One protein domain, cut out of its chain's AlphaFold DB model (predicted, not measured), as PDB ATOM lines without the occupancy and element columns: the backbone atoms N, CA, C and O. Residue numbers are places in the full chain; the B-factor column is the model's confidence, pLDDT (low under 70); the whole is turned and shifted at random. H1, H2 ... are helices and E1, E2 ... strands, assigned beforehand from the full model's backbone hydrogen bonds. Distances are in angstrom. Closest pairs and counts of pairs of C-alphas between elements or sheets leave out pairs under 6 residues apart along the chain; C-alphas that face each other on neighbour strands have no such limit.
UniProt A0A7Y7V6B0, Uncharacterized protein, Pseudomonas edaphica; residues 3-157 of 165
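This is residues 3 to 157 of the 165 residues of an uncharacterized protein of Pseudomonas edaphica (UniProt A0A7Y7V6B0). A single strongly twisted sheet of six strands makes the core, with H2 packed along one face of it over E3 and, only just, E1. H5 sits near the E5 and E6 end, beside E5 and H2; H1, H3 and H4 lie toward the E4 end, H1 only grazing the sheet, H3 and H4 off it. The printed part has 155 residues with five named helices and six named strands, in the order H1 E1 H2 H3 E2 E3 H4 E4 E5 E6 H5; the sheet runs E4, E2, E1, E3, E5, E6, antiparallel throughout, and the class is mixed, helices and strands. The whole is compact, with a radius of gyration of the C-alphas of 15.6 A and spans of 50 by 40 by 30 A.

E1, residues 24 to 31, and E3, residues 95 to 102, are antiparallel neighbours, with N 27 and O 99 2.8 A apart, within hydrogen-bond range. E2, residues 70 to 74, is staggered: it pairs with E1 over residues 73 to 74, N 73 to O 28 at 2.8 A, and with edge strand E4, residues 122 to 124, over residues 70 to 72, N 72 to O 122 at 2.9 A. E5, residues 135 to 140, is the neighbour of E3, N 137 to O 96 at 2.8 A, and forms a hairpin with edge strand E6, residues 143 to 146, N 140 to O 143 at 2.8 A. H2, residues 33 to 42, is on the sheet at a height of 10.0 A and runs along the strands, 14 degrees from E3 on the local plane. H5, residues 149 to 156, only grazes the sheet; it only just touches H2, with 3 pairs of C-alphas within 8 A, closest Ile 37 and Leu 155 at 6.6 A, about perpendicular at 82 degrees. H1, residues 3 to 20, only grazes the sheet with residues 12 to 20, and with residues 5 to 12 alone touches H4, residues 112 to 115, the closest C-alphas being Leu 9 and His 115 at 6.1 A. H3, residues 57 to 64, is not on the sheet. Every O i to N i+4 pair is within hydrogen-bond range in H1, H2 and H3, and 3 of 4 in H5; H4 is too short for one.

E1 is 22.3 A long from first to last C-alpha, E3 22.8 A, E5 15.9 A, H2 14.3 A and H1 25.9 A. H1 begins at C-alpha 3 (66.191, 18.809, 40.612), and H5 ends at C-alpha 156 (38.445, -16.041, 19.198).

The C-alphas farthest apart are those of Glu 3 and Ala 157, 52.7 A. The printed part has no cut; its long links are H2 to H3 and E2 to E3. Mean pLDDT of the printed part is 81.8, and it is under 70 at residues 3 to 10, 51 to 54, 81 to 92, 111 to 119 and 157.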
ATOM      1  N   GLU A   3      67.050  17.913  41.408       39.09
ATOM      2  CA  GLU A   3      66.191  18.809  40.612       39.09
ATOM      3  C   GLU A   3      65.420  18.082  39.497       39.09
ATOM      4  O   GLU A   3      64.212  18.262  39.364       39.09
ATOM      5  N   SER A   4      66.070  17.164  38.769       52.06
ATOM      6  CA  SER A   4      65.433  16.375  37.696       52.06
ATOM      7  C   SER A   4      64.349  15.419  38.199       52.06
ATOM      8  O   SER A   4      63.488  14.967  37.449       52.06
ATOM      9  N   SER A   5      64.415  15.066  39.477       46.91
ATOM     10  CA  SER A   5      63.498  14.120  40.094       46.91
ATOM     11  C   SER A   5      62.255  14.799  40.673       46.91
ATOM     12  O   SER A   5      61.170  14.220  40.644       46.91
ATOM     13  N   GLN A   6      62.383  16.058  41.106       52.81
ATOM     14  CA  GLN A   6      61.246  16.900  41.473       52.81
ATOM     15  C   GLN A   6      60.458  17.357  40.242       52.81
ATOM     16  O   GLN A   6      59.230  17.322  40.285       52.81
ATOM     17  N   SER A   7      61.136  17.700  39.138       58.53
ATOM     18  CA  SER A   7      60.463  18.084  37.888       58.53
ATOM     19  C   SER A   7      59.624  16.935  37.327       58.53
ATOM     20  O   SER A   7      58.429  17.094  37.116       58.53
ATOM     21  N   ALA A   8      60.193  15.731  37.227       57.22
ATOM     22  CA  ALA A   8      59.455  14.573  36.737       57.22
ATOM     23  C   ALA A   8      58.281  14.191  37.653       57.22
ATOM     24  O   ALA A   8      57.222  13.782  37.182       57.22
ATOM     25  N   LEU A   9      58.430  14.313  38.974       57.09
ATOM     26  CA  LEU A   9      57.339  14.044  39.911       57.09
ATOM     27  C   LEU A   9      56.204  15.075  39.777       57.09
ATOM     28  O   LEU A   9      55.033  14.692  39.840       57.09
ATOM     29  N   ALA A  10      56.537  16.346  39.532       58.91
ATOM     30  CA  ALA A  10      55.571  17.396  39.216       58.91
ATOM     31  C   ALA A  10      54.854  17.130  37.880       58.91
ATOM     32  O   ALA A  10      53.626  17.219  37.829       58.91
ATOM     33  N   ASP A  11      55.585  16.692  36.852       71.44
ATOM     34  CA  ASP A  11      55.030  16.347  35.538       71.44
ATOM     35  C   ASP A  11      54.029  15.186  35.629       71.44
ATOM     36  O   ASP A  11      52.958  15.229  35.024       71.44
ATOM     37  N   ASN A  12      54.309  14.171  36.455       73.19
ATOM     38  CA  ASN A  12      53.374  13.060  36.671       73.19
ATOM     39  C   ASN A  12      52.116  13.469  37.429       73.19
ATOM     40  O   ASN A  12      51.027  12.980  37.124       73.19
ATOM     41  N   LYS A  13      52.263  14.326  38.445       75.75
ATOM     42  CA  LYS A  13      51.120  14.812  39.216       75.75
ATOM     43  C   LYS A  13      50.207  15.647  38.321       75.75
ATOM     44  O   LYS A  13      49.008  15.390  38.285       75.75
ATOM     45  N   ALA A  14      50.781  16.564  37.544       80.50
ATOM     46  CA  ALA A  14      50.049  17.349  36.555       80.50
ATOM     47  C   ALA A  14      49.383  16.455  35.494       80.50
ATOM     48  O   ALA A  14      48.232  16.685  35.124       80.50
ATOM     49  N   PHE A  15      50.063  15.395  35.048       81.75
ATOM     50  CA  PHE A  15      49.511  14.411  34.117       81.75
ATOM     51  C   PHE A  15      48.305  13.657  34.694       81.75
ATOM     52  O   PHE A  15      47.271  13.558  34.033       81.75
ATOM     53  N   LEU A  16      48.395  13.161  35.934       80.88
ATOM     54  CA  LEU A  16      47.258  12.520  36.598       80.88
ATOM     55  C   LEU A  16      46.108  13.497  36.833       80.88
ATOM     56  O   LEU A  16      44.959  13.143  36.596       80.88
ATOM     57  N   GLU A  17      46.397  14.722  37.269       84.81
ATOM     58  CA  GLU A  17      45.377  15.761  37.421       84.81
ATOM     59  C   GLU A  17      44.682  16.053  36.087       84.81
ATOM     60  O   GLU A  17      43.460  16.191  36.053       84.81
ATOM     61  N   ALA A  18      45.425  16.087  34.978       84.81
ATOM     62  CA  ALA A  18      44.858  16.259  33.646       84.81
ATOM     63  C   ALA A  18      43.961  15.077  33.239       84.81
ATOM     64  O   ALA A  18      42.866  15.296  32.723       84.81
ATOM     65  N   ILE A  19      44.379  13.837  33.511       86.62
ATOM     66  CA  ILE A  19      43.573  12.635  33.235       86.62
ATOM     67  C   ILE A  19      42.310  12.602  34.093       86.62
ATOM     68  O   ILE A  19      41.235  12.299  33.579       86.62
ATOM     69  N   ASN A  20      42.417  12.952  35.373       87.12
ATOM     70  CA  ASN A  20      41.306  12.918  36.323       87.12
ATOM     71  C   ASN A  20      40.237  13.986  36.047       87.12
ATOM     72  O   ASN A  20      39.133  13.886  36.573       87.12
ATOM     73  N   ARG A  21      40.524  14.983  35.198       89.44
ATOM     74  CA  ARG A  21      39.504  15.914  34.676       89.44
ATOM     75  C   ARG A  21      38.582  15.264  33.644       89.44
ATOM     76  O   ARG A  21      37.510  15.796  33.372       89.44
ATOM     77  N   LEU A  22      38.991  14.145  33.048       90.62
ATOM     78  CA  LEU A  22      38.175  13.384  32.110       90.62
ATOM     79  C   LEU A  22      37.362  12.333  32.876       90.62
ATOM     80  O   LEU A  22      37.891  11.736  33.808       90.62
ATOM     81  N   PRO A  23      36.116  12.026  32.477       93.38
ATOM     82  CA  PRO A  23      35.345  10.951  33.110       93.38
ATOM     83  C   PRO A  23      35.954   9.569  32.835       93.38
ATOM     84  O   PRO A  23      35.939   8.678  33.681       93.38
ATOM     85  N   THR A  24      36.523   9.390  31.642       95.44
ATOM     86  CA  THR A  24      37.177   8.151  31.223       95.44
ATOM     87  C   THR A  24      38.427   8.458  30.426       95.44
ATOM     88  O   THR A  24      38.491   9.479  29.741       95.44
ATOM     89  N   VAL A  25      39.375   7.530  30.431       93.94
ATOM     90  CA  VAL A  25      40.608   7.625  29.657       93.94
ATOM     91  C   VAL A  25      40.855   6.332  28.892       93.94
ATOM     92  O   VAL A  25      40.589   5.235  29.388       93.94
ATOM     93  N   ARG A  26      41.354   6.446  27.657       94.31
ATOM     94  CA  ARG A  26      41.811   5.277  26.902       94.31
ATOM     95  C   ARG A  26      43.098   4.759  27.530       94.31
ATOM     96  O   ARG A  26      44.047   5.519  27.709       94.31
ATOM     97  N   ILE A  27      43.146   3.463  27.786       94.38
ATOM     98  CA  ILE A  27      44.353   2.750  28.188       94.38
ATOM     99  C   ILE A  27      44.803   1.797  27.090       94.38
ATOM    100  O   ILE A  27      43.999   1.364  26.271       94.38
ATOM    101  N   THR A  28      46.076   1.429  27.138       94.12
ATOM    102  CA  THR A  28      46.707   0.390  26.333       94.12
ATOM    103  C   THR A  28      47.441  -0.580  27.255       94.12
ATOM    104  O   THR A  28      48.327  -0.180  28.012       94.12
ATOM    105  N   HIS A  29      47.153  -1.874  27.144       93.19
ATOM    106  CA  HIS A  29      47.931  -2.940  27.774       93.19
ATOM    107  C   HIS A  29      48.670  -3.751  26.703       93.19
ATOM    108  O   HIS A  29      48.055  -4.203  25.738       93.19
ATOM    109  N   ARG A  30      49.988  -3.935  26.864       91.12
ATOM    110  CA  ARG A  30      50.865  -4.652  25.917       91.12
ATOM    111  C   ARG A  30      51.208  -6.042  26.447       91.12
ATOM    112  O   ARG A  30      51.566  -6.191  27.615       91.12
ATOM    113  N   LEU A  31      51.097  -7.062  25.599       90.44
ATOM    114  CA  LEU A  31      51.179  -8.464  26.005       90.44
ATOM    115  C   LEU A  31      51.513  -9.410  24.839       90.44
ATOM    116  O   LEU A  31      51.627  -8.999  23.687       90.44
ATOM    117  N   THR A  32      51.719 -10.692  25.157       89.88
ATOM    118  CA  THR A  32      51.861 -11.754  24.148       89.88
ATOM    119  C   THR A  32      50.496 -12.146  23.587       89.88
ATOM    120  O   THR A  32      49.464 -11.865  24.208       89.88
ATOM    121  N   ARG A  33      50.477 -12.824  22.434       90.00
ATOM    122  CA  ARG A  33      49.235 -13.287  21.798       90.00
ATOM    123  C   ARG A  33      48.446 -14.232  22.703       90.00
ATOM    124  O   ARG A  33      47.240 -14.064  22.852       90.00
ATOM    125  N   GLU A  34      49.119 -15.158  23.375       88.69
ATOM    126  CA  GLU A  34      48.492 -16.141  24.268       88.69
ATOM    127  C   GLU A  34      47.832 -15.452  25.464       88.69
ATOM    128  O   GLU A  34      46.708 -15.778  25.841       88.69
ATOM    129  N   ASN A  35      48.511 -14.464  26.055       88.88
ATOM    130  CA  ASN A  35      47.961 -13.707  27.175       88.88
ATOM    131  C   ASN A  35      46.799 -12.812  26.743       88.88
ATOM    132  O   ASN A  35      45.880 -12.605  27.537       88.88
ATOM    133  N   LEU A  36      46.828 -12.286  25.512       91.31
ATOM    134  CA  LEU A  36      45.701 -11.542  24.961       91.31
ATOM    135  C   LEU A  36      44.477 -12.443  24.871       91.31
ATOM    136  O   LEU A  36      43.448 -12.097  25.440       91.31
ATOM    137  N   ILE A  37      44.611 -13.613  24.246       89.88
ATOM    138  CA  ILE A  37      43.514 -14.580  24.100       89.88
ATOM    139  C   ILE A  37      42.931 -14.945  25.469       89.88
ATOM    140  O   ILE A  37      41.725 -14.821  25.663       89.88
ATOM    141  N   LYS A  38      43.777 -15.285  26.452       89.88
ATOM    142  CA  LYS A  38      43.329 -15.604  27.822       89.88
ATOM    143  C   LYS A  38      42.523 -14.472  28.463       89.88
ATOM    144  O   LYS A  38      41.490 -14.724  29.076       89.88
ATOM    145  N   LYS A  39      42.984 -13.223  28.334       91.44
ATOM    146  CA  LYS A  39      42.286 -12.057  28.899       91.44
ATOM    147  C   LYS A  39      40.980 -11.757  28.163       91.44
ATOM    148  O   LYS A  39      39.993 -11.453  28.821       91.44
ATOM    149  N   MET A  40      40.957 -11.892  26.836       89.94
ATOM    150  CA  MET A  40      39.735 -11.729  26.041       89.94
ATOM    151  C   MET A  40      38.687 -12.789  26.387       89.94
ATOM    152  O   MET A  40      37.527 -12.443  26.573       89.94
ATOM    153  N   GLN A  41      39.092 -14.053  26.540       88.88
ATOM    154  CA  GLN A  41      38.207 -15.146  26.963       88.88
ATOM    155  C   GLN A  41      37.653 -14.928  28.373       88.88
ATOM    156  O   GLN A  41      36.477 -15.169  28.615       88.88
ATOM    157  N   ALA A  42      38.482 -14.434  29.296       89.88
ATOM    158  CA  ALA A  42      38.034 -14.075  30.639       89.88
ATOM    159  C   ALA A  42      37.166 -12.800  30.665       89.88
ATOM    160  O   ALA A  42      36.516 -12.526  31.670       89.88
ATOM    161  N   GLY A  43      37.188 -11.990  29.598       92.00
ATOM    162  CA  GLY A  43      36.481 -10.710  29.510       92.00
ATOM    163  C   GLY A  43      36.993  -9.640  30.480       92.00
ATOM    164  O   GLY A  43      36.319  -8.633  30.699       92.00
ATOM    165  N   VAL A  44      38.164  -9.841  31.096       93.94
ATOM    166  CA  VAL A  44      38.671  -8.979  32.172       93.94
ATOM    167  C   VAL A  44      40.187  -8.799  32.143       93.94
ATOM    168  O   VAL A  44      40.964  -9.691  31.789       93.94
ATOM    169  N   LEU A  45      40.628  -7.629  32.598       92.88
ATOM    170  CA  LEU A  45      42.020  -7.304  32.874       92.88
ATOM    171  C   LEU A  45      42.257  -7.366  34.383       92.88
ATOM    172  O   LEU A  45      42.049  -6.399  35.109       92.88
ATOM    173  N   MET A  46      42.686  -8.543  34.837       90.81
ATOM    174  CA  MET A  46      42.993  -8.810  36.240       90.81
ATOM    175  C   MET A  46      44.427  -8.370  36.606       90.81
ATOM    176  O   MET A  46      45.361  -8.734  35.871       90.81
ATOM    177  N   PRO A  47      44.609  -7.636  37.725       89.81
ATOM    178  CA  PRO A  47      45.909  -7.329  38.314       89.81
ATOM    179  C   PRO A  47      46.731  -8.586  38.584       89.81
ATOM    180  O   PRO A  47      46.202  -9.616  38.997       89.81
ATOM    181  N   TYR A  48      48.041  -8.500  38.376       84.31
ATOM    182  CA  TYR A  48      48.967  -9.590  38.669       84.31
ATOM    183  C   TYR A  48      49.916  -9.196  39.804       84.31
ATOM    184  O   TYR A  48      50.218  -8.009  39.964       84.31
ATOM    185  N   PRO A  49      50.384 -10.163  40.613       81.25
ATOM    186  CA  PRO A  49      51.329  -9.877  41.683       81.25
ATOM    187  C   PRO A  49      52.636  -9.317  41.113       81.25
ATOM    188  O   PRO A  49      53.015  -9.612  39.974       81.25
ATOM    189  N   ALA A  50      53.355  -8.549  41.930       71.38
ATOM    190  CA  ALA A  50      54.691  -8.052  41.625       71.38
ATOM    191  C   ALA A  50      55.694  -9.218  41.560       71.38
ATOM    192  O   ALA A  50      56.427  -9.491  42.504       71.38
ATOM    193  N   LYS A  51      55.711  -9.964  40.449       64.69
ATOM    194  CA  LYS A  51      56.603 -11.114  40.268       64.69
ATOM    195  C   LYS A  51      57.579 -10.859  39.125       64.69
ATOM    196  O   LYS A  51      57.222 -10.937  37.951       64.69
ATOM    197  N   ARG A  52      58.846 -10.615  39.472       63.12
ATOM    198  CA  ARG A  52      59.968 -10.505  38.523       63.12
ATOM    199  C   ARG A  52      60.945 -11.673  38.693       63.12
ATOM    200  O   ARG A  52      62.039 -11.518  39.225       63.12
ATOM    201  N   GLY A  53      60.568 -12.853  38.200       65.94
ATOM    202  CA  GLY A  53      61.479 -14.004  38.120       65.94
ATOM    203  C   GLY A  53      62.071 -14.416  39.477       65.94
ATOM    204  O   GLY A  53      61.311 -14.707  40.394       65.94
ATOM    205  N   ARG A  54      63.411 -14.462  39.574       69.19
ATOM    206  CA  ARG A  54      64.187 -14.838  40.777       69.19
ATOM    207  C   ARG A  54      64.595 -13.646  41.664       69.19
ATOM    208  O   ARG A  54      65.428 -13.821  42.547       69.19
ATOM    209  N   LEU A  55      64.094 -12.434  41.408       73.19
ATOM    210  CA  LEU A  55      64.444 -11.289  42.251       73.19
ATOM    211  C   LEU A  55      63.868 -11.463  43.667       73.19
ATOM    212  O   LEU A  55      62.759 -11.985  43.794       73.19
ATOM    213  N   PRO A  56      64.579 -11.000  44.714       80.19
ATOM    214  CA  PRO A  56      64.049 -10.994  46.069       80.19
ATOM    215  C   PRO A  56      62.714 -10.247  46.151       80.19
ATOM    216  O   PRO A  56      62.544  -9.190  45.537       80.19
ATOM    217  N   GLU A  57      61.781 -10.771  46.944       79.81
ATOM    218  CA  GLU A  57      60.429 -10.224  47.095       79.81
ATOM    219  C   GLU A  57      60.437  -8.759  47.552       79.81
ATOM    220  O   GLU A  57      59.737  -7.925  46.980       79.81
ATOM    221  N   TRP A  58      61.298  -8.410  48.515       81.69
ATOM    222  CA  TRP A  58      61.439  -7.033  48.992       81.69
ATOM    223  C   TRP A  58      61.833  -6.061  47.868       81.69
ATOM    224  O   TRP A  58      61.334  -4.938  47.822       81.69
ATOM    225  N   PHE A  59      62.671  -6.500  46.922       77.94
ATOM    226  CA  PHE A  59      63.122  -5.681  45.798       77.94
ATOM    227  C   PHE A  59      62.034  -5.552  44.726       77.94
ATOM    228  O   PHE A  59      61.818  -4.471  44.176       77.94
ATOM    229  N   ALA A  60      61.291  -6.633  44.465       76.06
ATOM    230  CA  ALA A  60      60.116  -6.590  43.597       76.06
ATOM    231  C   ALA A  60      59.039  -5.645  44.159       76.06
ATOM    232  O   ALA A  60      58.521  -4.810  43.420       76.06
ATOM    233  N   HIS A  61      58.770  -5.702  45.465       80.38
ATOM    234  CA  HIS A  61      57.836  -4.805  46.147       80.38
ATOM    235  C   HIS A  61      58.299  -3.350  46.164       80.38
ATOM    236  O   HIS A  61      57.471  -2.453  46.018       80.38
ATOM    237  N   TRP A  62      59.597  -3.100  46.313       76.69
ATOM    238  CA  TRP A  62      60.143  -1.747  46.249       76.69
ATOM    239  C   TRP A  62      59.977  -1.121  44.852       76.69
ATOM    240  O   TRP A  62      59.607   0.044  44.740       76.69
ATOM    241  N   MET A  63      60.178  -1.896  43.778       72.31
ATOM    242  CA  MET A  63      60.047  -1.394  42.403       72.31
ATOM    243  C   MET A  63      58.603  -1.336  41.890       72.31
ATOM    244  O   MET A  63      58.195  -0.350  41.276       72.31
ATOM    245  N   ASP A  64      57.857  -2.429  42.045       73.69
ATOM    246  CA  ASP A  64      56.541  -2.615  41.429       73.69
ATOM    247  C   ASP A  64      55.393  -2.355  42.419       73.69
ATOM    248  O   ASP A  64      54.247  -2.232  41.993       73.69
ATOM    249  N   GLY A  65      55.690  -2.194  43.713       77.19
ATOM    250  CA  GLY A  65      54.722  -2.063  44.804       77.19
ATOM    251  C   GLY A  65      54.315  -3.401  45.412       77.19
ATOM    252  O   GLY A  65      54.465  -4.454  44.800       77.19
ATOM    253  N   LYS A  66      53.750  -3.349  46.623       80.81
ATOM    254  CA  LYS A  66      53.215  -4.530  47.328       80.81
ATOM    255  C   LYS A  66      51.876  -5.017  46.764       80.81
ATOM    256  O   LYS A  66      51.533  -6.184  46.893       80.81
ATOM    257  N   HIS A  67      51.106  -4.117  46.157       84.69
ATOM    258  CA  HIS A  67      49.780  -4.438  45.638       84.69
ATOM    259  C   HIS A  67      49.861  -5.007  44.216       84.69
ATOM    260  O   HIS A  67      50.575  -4.425  43.390       84.69
ATOM    261  N   PRO A  68      49.108  -6.081  43.905       87.12
ATOM    262  CA  PRO A  68      48.912  -6.537  42.537       87.12
ATOM    263  C   PRO A  68      48.461  -5.390  41.634       87.12
ATOM    264  O   PRO A  68      47.628  -4.571  42.023       87.12
ATOM    265  N   ALA A  69      49.014  -5.327  40.426       89.50
ATOM    266  CA  ALA A  69      48.698  -4.263  39.486       89.50
ATOM    267  C   ALA A  69      48.748  -4.759  38.044       89.50
ATOM    268  O   ALA A  69      49.569  -5.605  37.681       89.50
ATOM    269  N   THR A  70      47.893  -4.192  37.202       90.38
ATOM    270  CA  THR A  70      48.054  -4.246  35.750       90.38
ATOM    271  C   THR A  70      48.760  -2.976  35.304       90.38
ATOM    272  O   THR A  70      48.280  -1.877  35.568       90.38
ATOM    273  N   TRP A  71      49.879  -3.121  34.598       88.81
ATOM    274  CA  TRP A  71      50.588  -1.980  34.025       88.81
ATOM    275  C   TRP A  71      50.019  -1.630  32.649       88.81
ATOM    276  O   TRP A  71      49.861  -2.505  31.787       88.81
ATOM    277  N   VAL A  72      49.712  -0.352  32.448       90.88
ATOM    278  CA  VAL A  72      49.067   0.181  31.242       90.88
ATOM    279  C   VAL A  72      49.737   1.480  30.810       90.88
ATOM    280  O   VAL A  72      50.323   2.178  31.627       90.88
ATOM    281  N   SER A  73      49.644   1.820  29.532       89.75
ATOM    282  CA  SER A  73      49.933   3.169  29.039       89.75
ATOM    283  C   SER A  73      48.625   3.903  28.784       89.75
ATOM    284  O   SER A  73      47.608   3.272  28.504       89.75
ATOM    285  N   ILE A  74      48.653   5.225  28.856       89.25
ATOM    286  CA  ILE A  74      47.511   6.066  28.503       89.25
ATOM    287  C   ILE A  74      47.526   6.328  26.995       89.25
ATOM    288  O   ILE A  74      48.588   6.498  26.405       89.25
ATOM    289  N   GLY A  75      46.352   6.344  26.368       88.62
ATOM    290  CA  GLY A  75      46.194   6.577  24.936       88.62
ATOM    291  C   GLY A  75      46.291   5.312  24.082       88.62
ATOM    292  O   GLY A  75      45.999   4.206  24.541       88.62
ATOM    293  N   LYS A  76      46.622   5.504  22.800       87.25
ATOM    294  CA  LYS A  76      46.839   4.431  21.812       87.25
ATOM    295  C   LYS A  76      48.221   3.784  22.015       87.25
ATOM    296  O   LYS A  76      49.098   4.401  22.617       87.25
ATOM    297  N   PRO A  77      48.450   2.560  21.511       87.56
ATOM    298  CA  PRO A  77      49.766   1.948  21.594       87.56
ATOM    299  C   PRO A  77      50.780   2.720  20.748       87.56
ATOM    300  O   PRO A  77      50.668   2.796  19.528       87.56
ATOM    301  N   GLU A  78      51.797   3.247  21.420       83.62
ATOM    302  CA  GLU A  78      52.966   3.878  20.803       83.62
ATOM    303  C   GLU A  78      54.210   2.992  20.951       83.62
ATOM    304  O   GLU A  78      54.270   2.118  21.834       83.62
ATOM    305  N   ASP A  79      55.196   3.197  20.075       77.50
ATOM    306  CA  ASP A  79      56.502   2.539  20.152       77.50
ATOM    307  C   ASP A  79      57.371   3.239  21.197       77.50
ATOM    308  O   ASP A  79      58.138   4.155  20.914       77.50
ATOM    309  N   VAL A  80      57.188   2.833  22.450       70.19
ATOM    310  CA  VAL A  80      57.925   3.375  23.590       70.19
ATOM    311  C   VAL A  80      59.064   2.422  23.929       70.19
ATOM    312  O   VAL A  80      58.876   1.201  23.964       70.19
ATOM    313  N   SER A  81      60.255   2.967  24.184       69.56
ATOM    314  CA  SER A  81      61.417   2.145  24.518       69.56
ATOM    315  C   SER A  81      61.132   1.274  25.759       69.56
ATOM    316  O   SER A  81      60.472   1.730  26.699       69.56
ATOM    317  N   PRO A  82      61.636   0.025  25.821       68.62
ATOM    318  CA  PRO A  82      61.423  -0.841  26.984       68.62
ATOM    319  C   PRO A  82      61.889  -0.210  28.303       68.62
ATOM    320  O   PRO A  82      61.272  -0.444  29.342       68.62
ATOM    321  N   ALA A  83      62.933   0.626  28.244       67.75
ATOM    322  CA  ALA A  83      63.445   1.377  29.382       67.75
ATOM    323  C   ALA A  83      62.408   2.373  29.928       67.75
ATOM    324  O   ALA A  83      62.181   2.396  31.134       67.75
ATOM    325  N   LEU A  84      61.727   3.125  29.053       67.25
ATOM    326  CA  LEU A  84      60.664   4.062  29.444       67.25
ATOM    327  C   LEU A  84      59.392   3.358  29.945       67.25
ATOM    328  O   LEU A  84      58.599   3.956  30.660       67.25
ATOM    329  N   LEU A  85      59.213   2.075  29.619       66.81
ATOM    330  CA  LEU A  85      58.144   1.218  30.149       66.81
ATOM    331  C   LEU A  85      58.581   0.408  31.384       66.81
ATOM    332  O   LEU A  85      57.933  -0.582  31.742       66.81
ATOM    333  N   GLY A  86      59.712   0.762  32.005       61.28
ATOM    334  CA  GLY A  86      60.218   0.114  33.218       61.28
ATOM    335  C   GLY A  86      60.508  -1.388  33.062       61.28
ATOM    336  O   GLY A  86      60.517  -2.121  34.065       61.28
ATOM    337  N   SER A  87      60.704  -1.864  31.827       65.44
ATOM    338  CA  SER A  87      60.989  -3.262  31.503       65.44
ATOM    339  C   SER A  87      62.488  -3.493  31.376       65.44
ATOM    340  O   SER A  87      63.161  -2.906  30.537       65.44
ATOM    341  N   VAL A  88      63.001  -4.419  32.189       53.88
ATOM    342  CA  VAL A  88      64.428  -4.797  32.223       53.88
ATOM    343  C   VAL A  88      64.794  -5.739  31.068       53.88
ATOM    344  O   VAL A  88      65.961  -5.908  30.738       53.88
ATOM    345  N   ARG A  89      63.798  -6.368  30.431       55.41
ATOM    346  CA  ARG A  89      64.001  -7.212  29.247       55.41
ATOM    347  C   ARG A  89      63.468  -6.496  28.014       55.41
ATOM    348  O   ARG A  89      62.404  -5.875  28.086       55.41
ATOM    349  N   GLN A  90      64.146  -6.680  26.879       54.12
ATOM    350  CA  GLN A  90      63.581  -6.467  25.543       54.12
ATOM    351  C   GLN A  90      62.493  -7.518  25.290       54.12
ATOM    352  O   GLN A  90      62.625  -8.421  24.470       54.12
ATOM    353  N   LYS A  91      61.434  -7.483  26.096       61.38
ATOM    354  CA  LYS A  91      60.288  -8.345  25.897       61.38
ATOM    355  C   LYS A  91      59.529  -7.735  24.736       61.38
ATOM    356  O   LYS A  91      58.923  -6.678  24.884       61.38
ATOM    357  N   GLU A  92      59.607  -8.365  23.575       68.19
ATOM    358  CA  GLU A  92      58.728  -7.990  22.484       68.19
ATOM    359  C   GLU A  92      57.294  -8.298  22.915       68.19
ATOM    360  O   GLU A  92      56.944  -9.429  23.254       68.19
ATOM    361  N   TRP A  93      56.474  -7.254  22.975       83.88
ATOM    362  CA  TRP A  93      55.035  -7.390  23.106       83.88
ATOM    363  C   TRP A  93      54.452  -7.318  21.696       83.88
ATOM    364  O   TRP A  93      54.354  -6.221  21.148       83.88
ATOM    365  N   PRO A  94      54.117  -8.458  21.070       89.81
ATOM    366  CA  PRO A  94      53.601  -8.468  19.705       89.81
ATOM    367  C   PRO A  94      52.165  -7.946  19.614       89.81
ATOM    368  O   PRO A  94      51.715  -7.609  18.523       89.81
ATOM    369  N   MET A  95      51.443  -7.875  20.737       93.31
ATOM    370  CA  MET A  95      50.033  -7.501  20.776       93.31
ATOM    371  C   MET A  95      49.761  -6.408  21.809       93.31
ATOM    372  O   MET A  95      50.435  -6.314  22.842       93.31
ATOM    373  N   ALA A  96      48.722  -5.615  21.560       94.25
ATOM    374  CA  ALA A  96      48.177  -4.685  22.536       94.25
ATOM    375  C   ALA A  96      46.648  -4.674  22.499       94.25
ATOM    376  O   ALA A  96      46.037  -4.902  21.456       94.25
ATOM    377  N   ILE A  97      46.040  -4.392  23.645       95.25
ATOM    378  CA  ILE A  97      44.605  -4.159  23.789       95.25
ATOM    379  C   ILE A  97      44.374  -2.760  24.341       95.25
ATOM    380  O   ILE A  97      45.048  -2.365  25.291       95.25
ATOM    381  N   SER A  98      43.430  -2.023  23.753       96.44
ATOM    382  CA  SER A  98      43.094  -0.663  24.166       96.44
ATOM    383  C   SER A  98      41.594  -0.440  24.298       96.44
ATOM    384  O   SER A  98      40.816  -0.833  23.432       96.44
ATOM    385  N   PHE A  99      41.177   0.216  25.374       95.94
ATOM    386  CA  PHE A  99      39.778   0.555  25.652       95.94
ATOM    387  C   PHE A  99      39.711   1.645  26.725       95.94
ATOM    388  O   PHE A  99      40.738   2.038  27.274       95.94
ATOM    389  N   HIS A 100      38.514   2.166  26.989       95.75
ATOM    390  CA  HIS A 100      38.311   3.210  27.990       95.75
ATOM    391  C   HIS A 100      38.023   2.613  29.366       95.75
ATOM    392  O   HIS A 100      37.268   1.650  29.484       95.75
ATOM    393  N   VAL A 101      38.605   3.224  30.392       95.25
ATOM    394  CA  VAL A 101      38.333   2.954  31.810       95.25
ATOM    395  C   VAL A 101      38.031   4.274  32.523       95.25
ATOM    396  O   VAL A 101      38.428   5.329  32.010       95.25
ATOM    397  N   PRO A 102      37.343   4.258  33.678       95.25
ATOM    398  CA  PRO A 102      37.257   5.426  34.550       95.25
ATOM    399  C   PRO A 102      38.650   5.997  34.828       95.25
ATOM    400  O   PRO A 102      39.578   5.256  35.152       95.25
ATOM    401  N   SER A 103      38.816   7.310  34.687       92.06
ATOM    402  CA  SER A 103      40.104   7.973  34.958       92.06
ATOM    403  C   SER A 103      40.569   7.750  36.398       92.06
ATOM    404  O   SER A 103      41.754   7.533  36.634       92.06
ATOM    405  N   THR A 104      39.620   7.683  37.335       91.00
ATOM    406  CA  THR A 104      39.837   7.431  38.765       91.00
ATOM    407  C   THR A 104      40.460   6.070  39.077       91.00
ATOM    408  O   THR A 104      40.991   5.894  40.170       91.00
ATOM    409  N   ASP A 105      40.408   5.111  38.148       91.94
ATOM    410  CA  ASP A 105      41.041   3.797  38.319       91.94
ATOM    411  C   ASP A 105      42.555   3.839  38.052       91.94
ATOM    412  O   ASP A 105      43.285   2.909  38.413       91.94
ATOM    413  N   ILE A 106      43.043   4.904  37.409       90.94
ATOM    414  CA  ILE A 106      44.453   5.080  37.077       90.94
ATOM    415  C   ILE A 106      45.202   5.600  38.296       90.94
ATOM    416  O   ILE A 106      44.942   6.692  38.796       90.94
ATOM    417  N   VAL A 107      46.204   4.840  38.729       88.56
ATOM    418  CA  VAL A 107      47.082   5.247  39.826       88.56
ATOM    419  C   VAL A 107      48.538   5.287  39.397       88.56
ATOM    420  O   VAL A 107      48.983   4.536  38.521       88.56
ATOM    421  N   MET A 108      49.293   6.142  40.082       82.31
ATOM    422  CA  MET A 108      50.720   6.295  39.854       82.31
ATOM    423  C   MET A 108      51.520   5.041  40.242       82.31
ATOM    424  O   MET A 108      51.122   4.272  41.129       82.31
ATOM    425  N   PRO A 109      52.690   4.829  39.613       79.56
ATOM    426  CA  PRO A 109      53.688   3.894  40.110       79.56
ATOM    427  C   PRO A 109      54.075   4.236  41.562       79.56
ATOM    428  O   PRO A 109      54.078   5.403  41.916       79.56
ATOM    429  N   PRO A 110      54.419   3.257  42.413       71.69
ATOM    430  CA  PRO A 110      54.623   3.475  43.851       71.69
ATOM    431  C   PRO A 110      56.033   3.963  44.226       71.69
ATOM    432  O   PRO A 110      56.261   4.348  45.368       71.69
ATOM    433  N   GLY A 111      57.004   3.867  43.310       67.12
ATOM    434  CA  GLY A 111      58.415   4.137  43.583       67.12
ATOM    435  C   GLY A 111      58.907   5.404  42.895       67.12
ATOM    436  O   GLY A 111      58.632   5.611  41.717       67.12
ATOM    437  N   PHE A 112      59.727   6.193  43.592       65.00
ATOM    438  CA  PHE A 112      60.283   7.454  43.088       65.00
ATOM    439  C   PHE A 112      60.994   7.313  41.734       65.00
ATOM    440  O   PHE A 112      60.729   8.070  40.806       65.00
ATOM    441  N   LEU A 113      61.828   6.276  41.574       64.19
ATOM    442  CA  LEU A 113      62.495   5.989  40.301       64.19
ATOM    443  C   LEU A 113      61.487   5.649  39.195       64.19
ATOM    444  O   LEU A 113      61.679   6.001  38.037       64.19
ATOM    445  N   LYS A 114      60.390   4.980  39.556       68.06
ATOM    446  CA  LYS A 114      59.328   4.628  38.617       68.06
ATOM    447  C   LYS A 114      58.413   5.789  38.267       68.06
ATOM    448  O   LYS A 114      57.760   5.719  37.231       68.06
ATOM    449  N   HIS A 115      58.393   6.854  39.066       67.50
ATOM    450  CA  HIS A 115      57.706   8.078  38.676       67.50
ATOM    451  C   HIS A 115      58.334   8.648  37.400       67.50
ATOM    452  O   HIS A 115      57.602   9.094  36.535       67.50
ATOM    453  N   LEU A 116      59.640   8.501  37.158       64.50
ATOM    454  CA  LEU A 116      60.244   8.905  35.874       64.50
ATOM    455  C   LEU A 116      59.585   8.240  34.645       64.50
ATOM    456  O   LEU A 116      59.686   8.755  33.536       64.50
ATOM    457  N   TYR A 117      58.889   7.118  34.843       66.50
ATOM    458  CA  TYR A 117      58.140   6.397  33.814       66.50
ATOM    459  C   TYR A 117      56.626   6.622  33.880       66.50
ATOM    460  O   TYR A 117      55.919   6.130  33.006       66.50
ATOM    461  N   GLY A 118      56.114   7.333  34.889       59.34
ATOM    462  CA  GLY A 118      54.680   7.471  35.153       59.34
ATOM    463  C   GLY A 118      53.913   8.014  33.946       59.34
ATOM    464  O   GLY A 118      52.921   7.414  33.539       59.34
ATOM    465  N   CYS A 119      54.428   9.039  33.264       65.56
ATOM    466  CA  CYS A 119      53.826   9.582  32.039       65.56
ATOM    467  C   CYS A 119      53.613   8.526  30.933       65.56
ATOM    468  O   CYS A 119      52.683   8.642  30.139       65.56
ATOM    469  N   TYR A 120      54.434   7.471  30.898       71.94
ATOM    470  CA  TYR A 120      54.373   6.407  29.890       71.94
ATOM    471  C   TYR A 120      53.735   5.115  30.408       71.94
ATOM    472  O   TYR A 120      53.245   4.301  29.615       71.94
ATOM    473  N   GLN A 121      53.744   4.902  31.723       83.19
ATOM    474  CA  GLN A 121      53.278   3.683  32.357       83.19
ATOM    475  C   GLN A 121      52.596   3.970  33.697       83.19
ATOM    476  O   GLN A 121      53.216   4.398  34.667       83.19
ATOM    477  N   GLN A 122      51.314   3.641  33.755       88.25
ATOM    478  CA  GLN A 122      50.454   3.763  34.921       88.25
ATOM    479  C   GLN A 122      49.970   2.386  35.378       88.25
ATOM    480  O   GLN A 122      50.260   1.355  34.754       88.25
ATOM    481  N   ARG A 123      49.237   2.356  36.490       90.19
ATOM    482  CA  ARG A 123      48.716   1.126  37.086       90.19
ATOM    483  C   ARG A 123      47.199   1.146  37.201       90.19
ATOM    484  O   ARG A 123      46.609   2.173  37.507       90.19
ATOM    485  N   LEU A 124      46.619  -0.040  37.067       91.56
ATOM    486  CA  LEU A 124      45.287  -0.387  37.554       91.56
ATOM    487  C   LEU A 124      45.434  -1.372  38.713       91.56
ATOM    488  O   LEU A 124      46.146  -2.373  38.570       91.56
ATOM    489  N   LEU A 125      44.781  -1.107  39.845       91.75
ATOM    490  CA  LEU A 125      44.832  -1.984  41.032       91.75
ATOM    491  C   LEU A 125      43.646  -2.939  41.115       91.75
ATOM    492  O   LEU A 125      43.683  -3.940  41.824       91.75
ATOM    493  N   ASN A 126      42.599  -2.608  40.383       93.38
ATOM    494  CA  ASN A 126      41.315  -3.263  40.328       93.38
ATOM    495  C   ASN A 126      41.182  -4.034  39.010       93.38
ATOM    496  O   ASN A 126      41.811  -3.719  37.996       93.38
ATOM    497  N   THR A 127      40.361  -5.081  39.034       93.94
ATOM    498  CA  THR A 127      39.988  -5.819  37.827       93.94
ATOM    499  C   THR A 127      39.029  -4.978  37.002       93.94
ATOM    500  O   THR A 127      37.974  -4.584  37.493       93.94
ATOM    501  N   VAL A 128      39.371  -4.741  35.737       94.56
ATOM    502  CA  VAL A 128      38.523  -3.979  34.808       94.56
ATOM    503  C   VAL A 128      37.905  -4.902  33.763       94.56
ATOM    504  O   VAL A 128      38.552  -5.842  33.291       94.56
ATOM    505  N   LYS A 129      36.648  -4.645  33.391       95.12
ATOM    506  CA  LYS A 129      35.978  -5.376  32.309       95.12
ATOM    507  C   LYS A 129      36.538  -4.927  30.966       95.12
ATOM    508  O   LYS A 129      36.668  -3.732  30.712       95.12
ATOM    509  N   ILE A 130      36.847  -5.889  30.109       93.75
ATOM    510  CA  ILE A 130      37.238  -5.623  28.731       93.75
ATOM    511  C   ILE A 130      35.951  -5.541  27.907       93.75
ATOM    512  O   ILE A 130      35.210  -6.524  27.852       93.75
ATOM    513  N   PRO A 131      35.652  -4.401  27.265       92.56
ATOM    514  CA  PRO A 131      34.463  -4.298  26.437       92.56
ATOM    515  C   PRO A 131      34.636  -5.107  25.144       92.56
ATOM    516  O   PRO A 131      35.738  -5.221  24.606       92.56
ATOM    517  N   HIS A 132      33.537  -5.635  24.600       86.31
ATOM    518  CA  HIS A 132      33.563  -6.443  23.371       86.31
ATOM    519  C   HIS A 132      34.148  -5.702  22.158       86.31
ATOM    520  O   HIS A 132      34.728  -6.322  21.270       86.31
ATOM    521  N   ASN A 133      34.019  -4.375  22.128       88.19
ATOM    522  CA  ASN A 133      34.545  -3.514  21.072       88.19
ATOM    523  C   ASN A 133      35.963  -2.985  21.358       88.19
ATOM    524  O   ASN A 133      36.394  -2.055  20.679       88.19
ATOM    525  N   ALA A 134      36.684  -3.548  22.336       93.25
ATOM    526  CA  ALA A 134      38.064  -3.161  22.613       93.25
ATOM    527  C   ALA A 134      38.931  -3.236  21.347       93.25
ATOM    528  O   ALA A 134      38.833  -4.165  20.538       93.25
ATOM    529  N   ASP A 135      39.803  -2.248  21.189       95.69
ATOM    530  CA  ASP A 135      40.718  -2.173  20.065       95.69
ATOM    531  C   ASP A 135      41.895  -3.113  20.290       95.69
ATOM    532  O   ASP A 135      42.623  -3.003  21.277       95.69
ATOM    533  N   LEU A 136      42.087  -4.042  19.358       95.56
ATOM    534  CA  LEU A 136      43.202  -4.980  19.373       95.56
ATOM    535  C   LEU A 136      44.229  -4.537  18.343       95.56
ATOM    536  O   LEU A 136      43.864  -4.199  17.222       95.56
ATOM    537  N   TYR A 137      45.502  -4.570  18.706       95.44
ATOM    538  CA  TYR A 137      46.601  -4.172  17.838       95.44
ATOM    539  C   TYR A 137      47.633  -5.284  17.734       95.44
ATOM    540  O   TYR A 137      47.902  -5.982  18.717       95.44
ATOM    541  N   LYS A 138      48.259  -5.385  16.562       93.88
ATOM    542  CA  LYS A 138      49.487  -6.152  16.338       93.88
ATOM    543  C   LYS A 138      50.656  -5.206  16.091       93.88
ATOM    544  O   LYS A 138      50.490  -4.145  15.484       93.88
ATOM    545  N   ARG A 139      51.841  -5.596  16.546       90.31
ATOM    546  CA  ARG A 139      53.083  -4.881  16.259       90.31
ATOM    547  C   ARG A 139      53.633  -5.338  14.908       90.31
ATOM    548  O   ARG A 139      53.770  -6.534  14.672       90.31
ATOM    549  N   VAL A 140      53.948  -4.388  14.032       88.50
ATOM    550  CA  VAL A 140      54.559  -4.620  12.714       88.50
ATOM    551  C   VAL A 140      55.778  -3.710  12.598       88.50
ATOM    552  O   VAL A 140      55.658  -2.503  12.379       88.50
ATOM    553  N   GLY A 141      56.965  -4.278  12.827       84.81
ATOM    554  CA  GLY A 141      58.194  -3.504  12.998       84.81
ATOM    555  C   GLY A 141      58.090  -2.549  14.194       84.81
ATOM    556  O   GLY A 141      57.815  -2.974  15.315       84.81
ATOM    557  N   LYS A 142      58.277  -1.249  13.944       82.44
ATOM    558  CA  LYS A 142      58.134  -0.173  14.945       82.44
ATOM    559  C   LYS A 142      56.721   0.419  15.021       82.44
ATOM    560  O   LYS A 142      56.501   1.387  15.733       82.44
ATOM    561  N   ASN A 143      55.759  -0.138  14.286       86.69
ATOM    562  CA  ASN A 143      54.406   0.407  14.200       86.69
ATOM    563  C   ASN A 143      53.380  -0.505  14.874       86.69
ATOM    564  O   ASN A 143      53.550  -1.723  14.945       86.69
ATOM    565  N   TRP A 144      52.276   0.097  15.312       91.81
ATOM    566  CA  TRP A 144      51.106  -0.612  15.816       91.81
ATOM    567  C   TRP A 144      49.970  -0.518  14.809       91.81
ATOM    568  O   TRP A 144      49.538   0.572  14.443       91.81
ATOM    569  N   GLN A 145      49.479  -1.671  14.369       94.62
ATOM    570  CA  GLN A 145      48.373  -1.763  13.423       94.62
ATOM    571  C   GLN A 145      47.131  -2.279  14.133       94.62
ATOM    572  O   GLN A 145      47.185  -3.299  14.821       94.62
ATOM    573  N   LEU A 146      46.021  -1.560  13.969       95.94
ATOM    574  CA  LEU A 146      44.719  -1.983  14.470       95.94
ATOM    575  C   LEU A 146      44.274  -3.238  13.714       95.94
ATOM    576  O   LEU A 146      44.299  -3.256  12.486       95.94
ATOM    577  N   LEU A 147      43.843  -4.261  14.443       94.56
ATOM    578  CA  LEU A 147      43.272  -5.460  13.849       94.56
ATOM    579  C   LEU A 147      41.896  -5.167  13.260       94.56
ATOM    580  O   LEU A 147      41.020  -4.606  13.935       94.56
ATOM    581  N   SER A 148      41.707  -5.627  12.030       93.06
ATOM    582  CA  SER A 148      40.412  -5.694  11.353       93.06
ATOM    583  C   SER A 148      39.445  -6.639  12.073       93.06
ATOM    584  O   SER A 148      39.845  -7.465  12.894       93.06
ATOM    585  N   LEU A 149      38.152  -6.553  11.747       88.19
ATOM    586  CA  LEU A 149      37.130  -7.429  12.329       88.19
ATOM    587  C   LEU A 149      37.453  -8.921  12.120       88.19
ATOM    588  O   LEU A 149      37.356  -9.699  13.065       88.19
ATOM    589  N   LEU A 150      37.895  -9.292  10.913       88.19
ATOM    590  CA  LEU A 150      38.269 -10.666  10.566       88.19
ATOM    591  C   LEU A 150      39.461 -11.158  11.398       88.19
ATOM    592  O   LEU A 150      39.423 -12.250  11.961       88.19
ATOM    593  N   GLU A 151      40.500 -10.333  11.549       89.94
ATOM    594  CA  GLU A 151      41.659 -10.676  12.382       89.94
ATOM    595  C   GLU A 151      41.284 -10.804  13.862       89.94
ATOM    596  O   GLU A 151      41.803 -11.679  14.556       89.94
ATOM    597  N   ARG A 152      40.368  -9.956  14.353       87.56
ATOM    598  CA  ARG A 152      39.842 -10.066  15.720       87.56
ATOM    599  C   ARG A 152      39.095 -11.386  15.895       87.56
ATOM    600  O   ARG A 152      39.375 -12.095  16.851       87.56
ATOM    601  N   GLN A 153      38.203 -11.744  14.972       84.88
ATOM    602  CA  GLN A 153      37.455 -13.008  15.007       84.88
ATOM    603  C   GLN A 153      38.381 -14.230  15.001       84.88
ATOM    604  O   GLN A 153      38.174 -15.156  15.782       84.88
ATOM    605  N   ALA A 154      39.461 -14.197  14.217       85.12
ATOM    606  CA  ALA A 154      40.463 -15.262  14.185       85.12
ATOM    607  C   ALA A 154      41.212 -15.461  15.521       85.12
ATOM    608  O   ALA A 154      41.783 -16.527  15.747       85.12
ATOM    609  N   LEU A 155      41.222 -14.471  16.425       81.19
ATOM    610  CA  LEU A 155      41.755 -14.640  17.786       81.19
ATOM    611  C   LEU A 155      40.791 -15.387  18.717       81.19
ATOM    612  O   LEU A 155      41.244 -15.959  19.707       81.19
ATOM    613  N   TYR A 156      39.489 -15.361  18.422       70.25
ATOM    614  CA  TYR A 156      38.445 -16.041  19.198       70.25
ATOM    615  C   TYR A 156      38.081 -17.415  18.657       70.25
ATOM    616  O   TYR A 156      37.468 -18.196  19.382       70.25
ATOM    617  N   ALA A 157      38.429 -17.702  17.399       67.81
ATOM    618  CA  ALA A 157      38.271 -19.033  16.844       67.81
ATOM    619  C   ALA A 157      38.960 -20.032  17.793       67.81
ATOM    620  O   ALA A 157      40.124 -19.816  18.154       67.81
TER     621      ALA A 157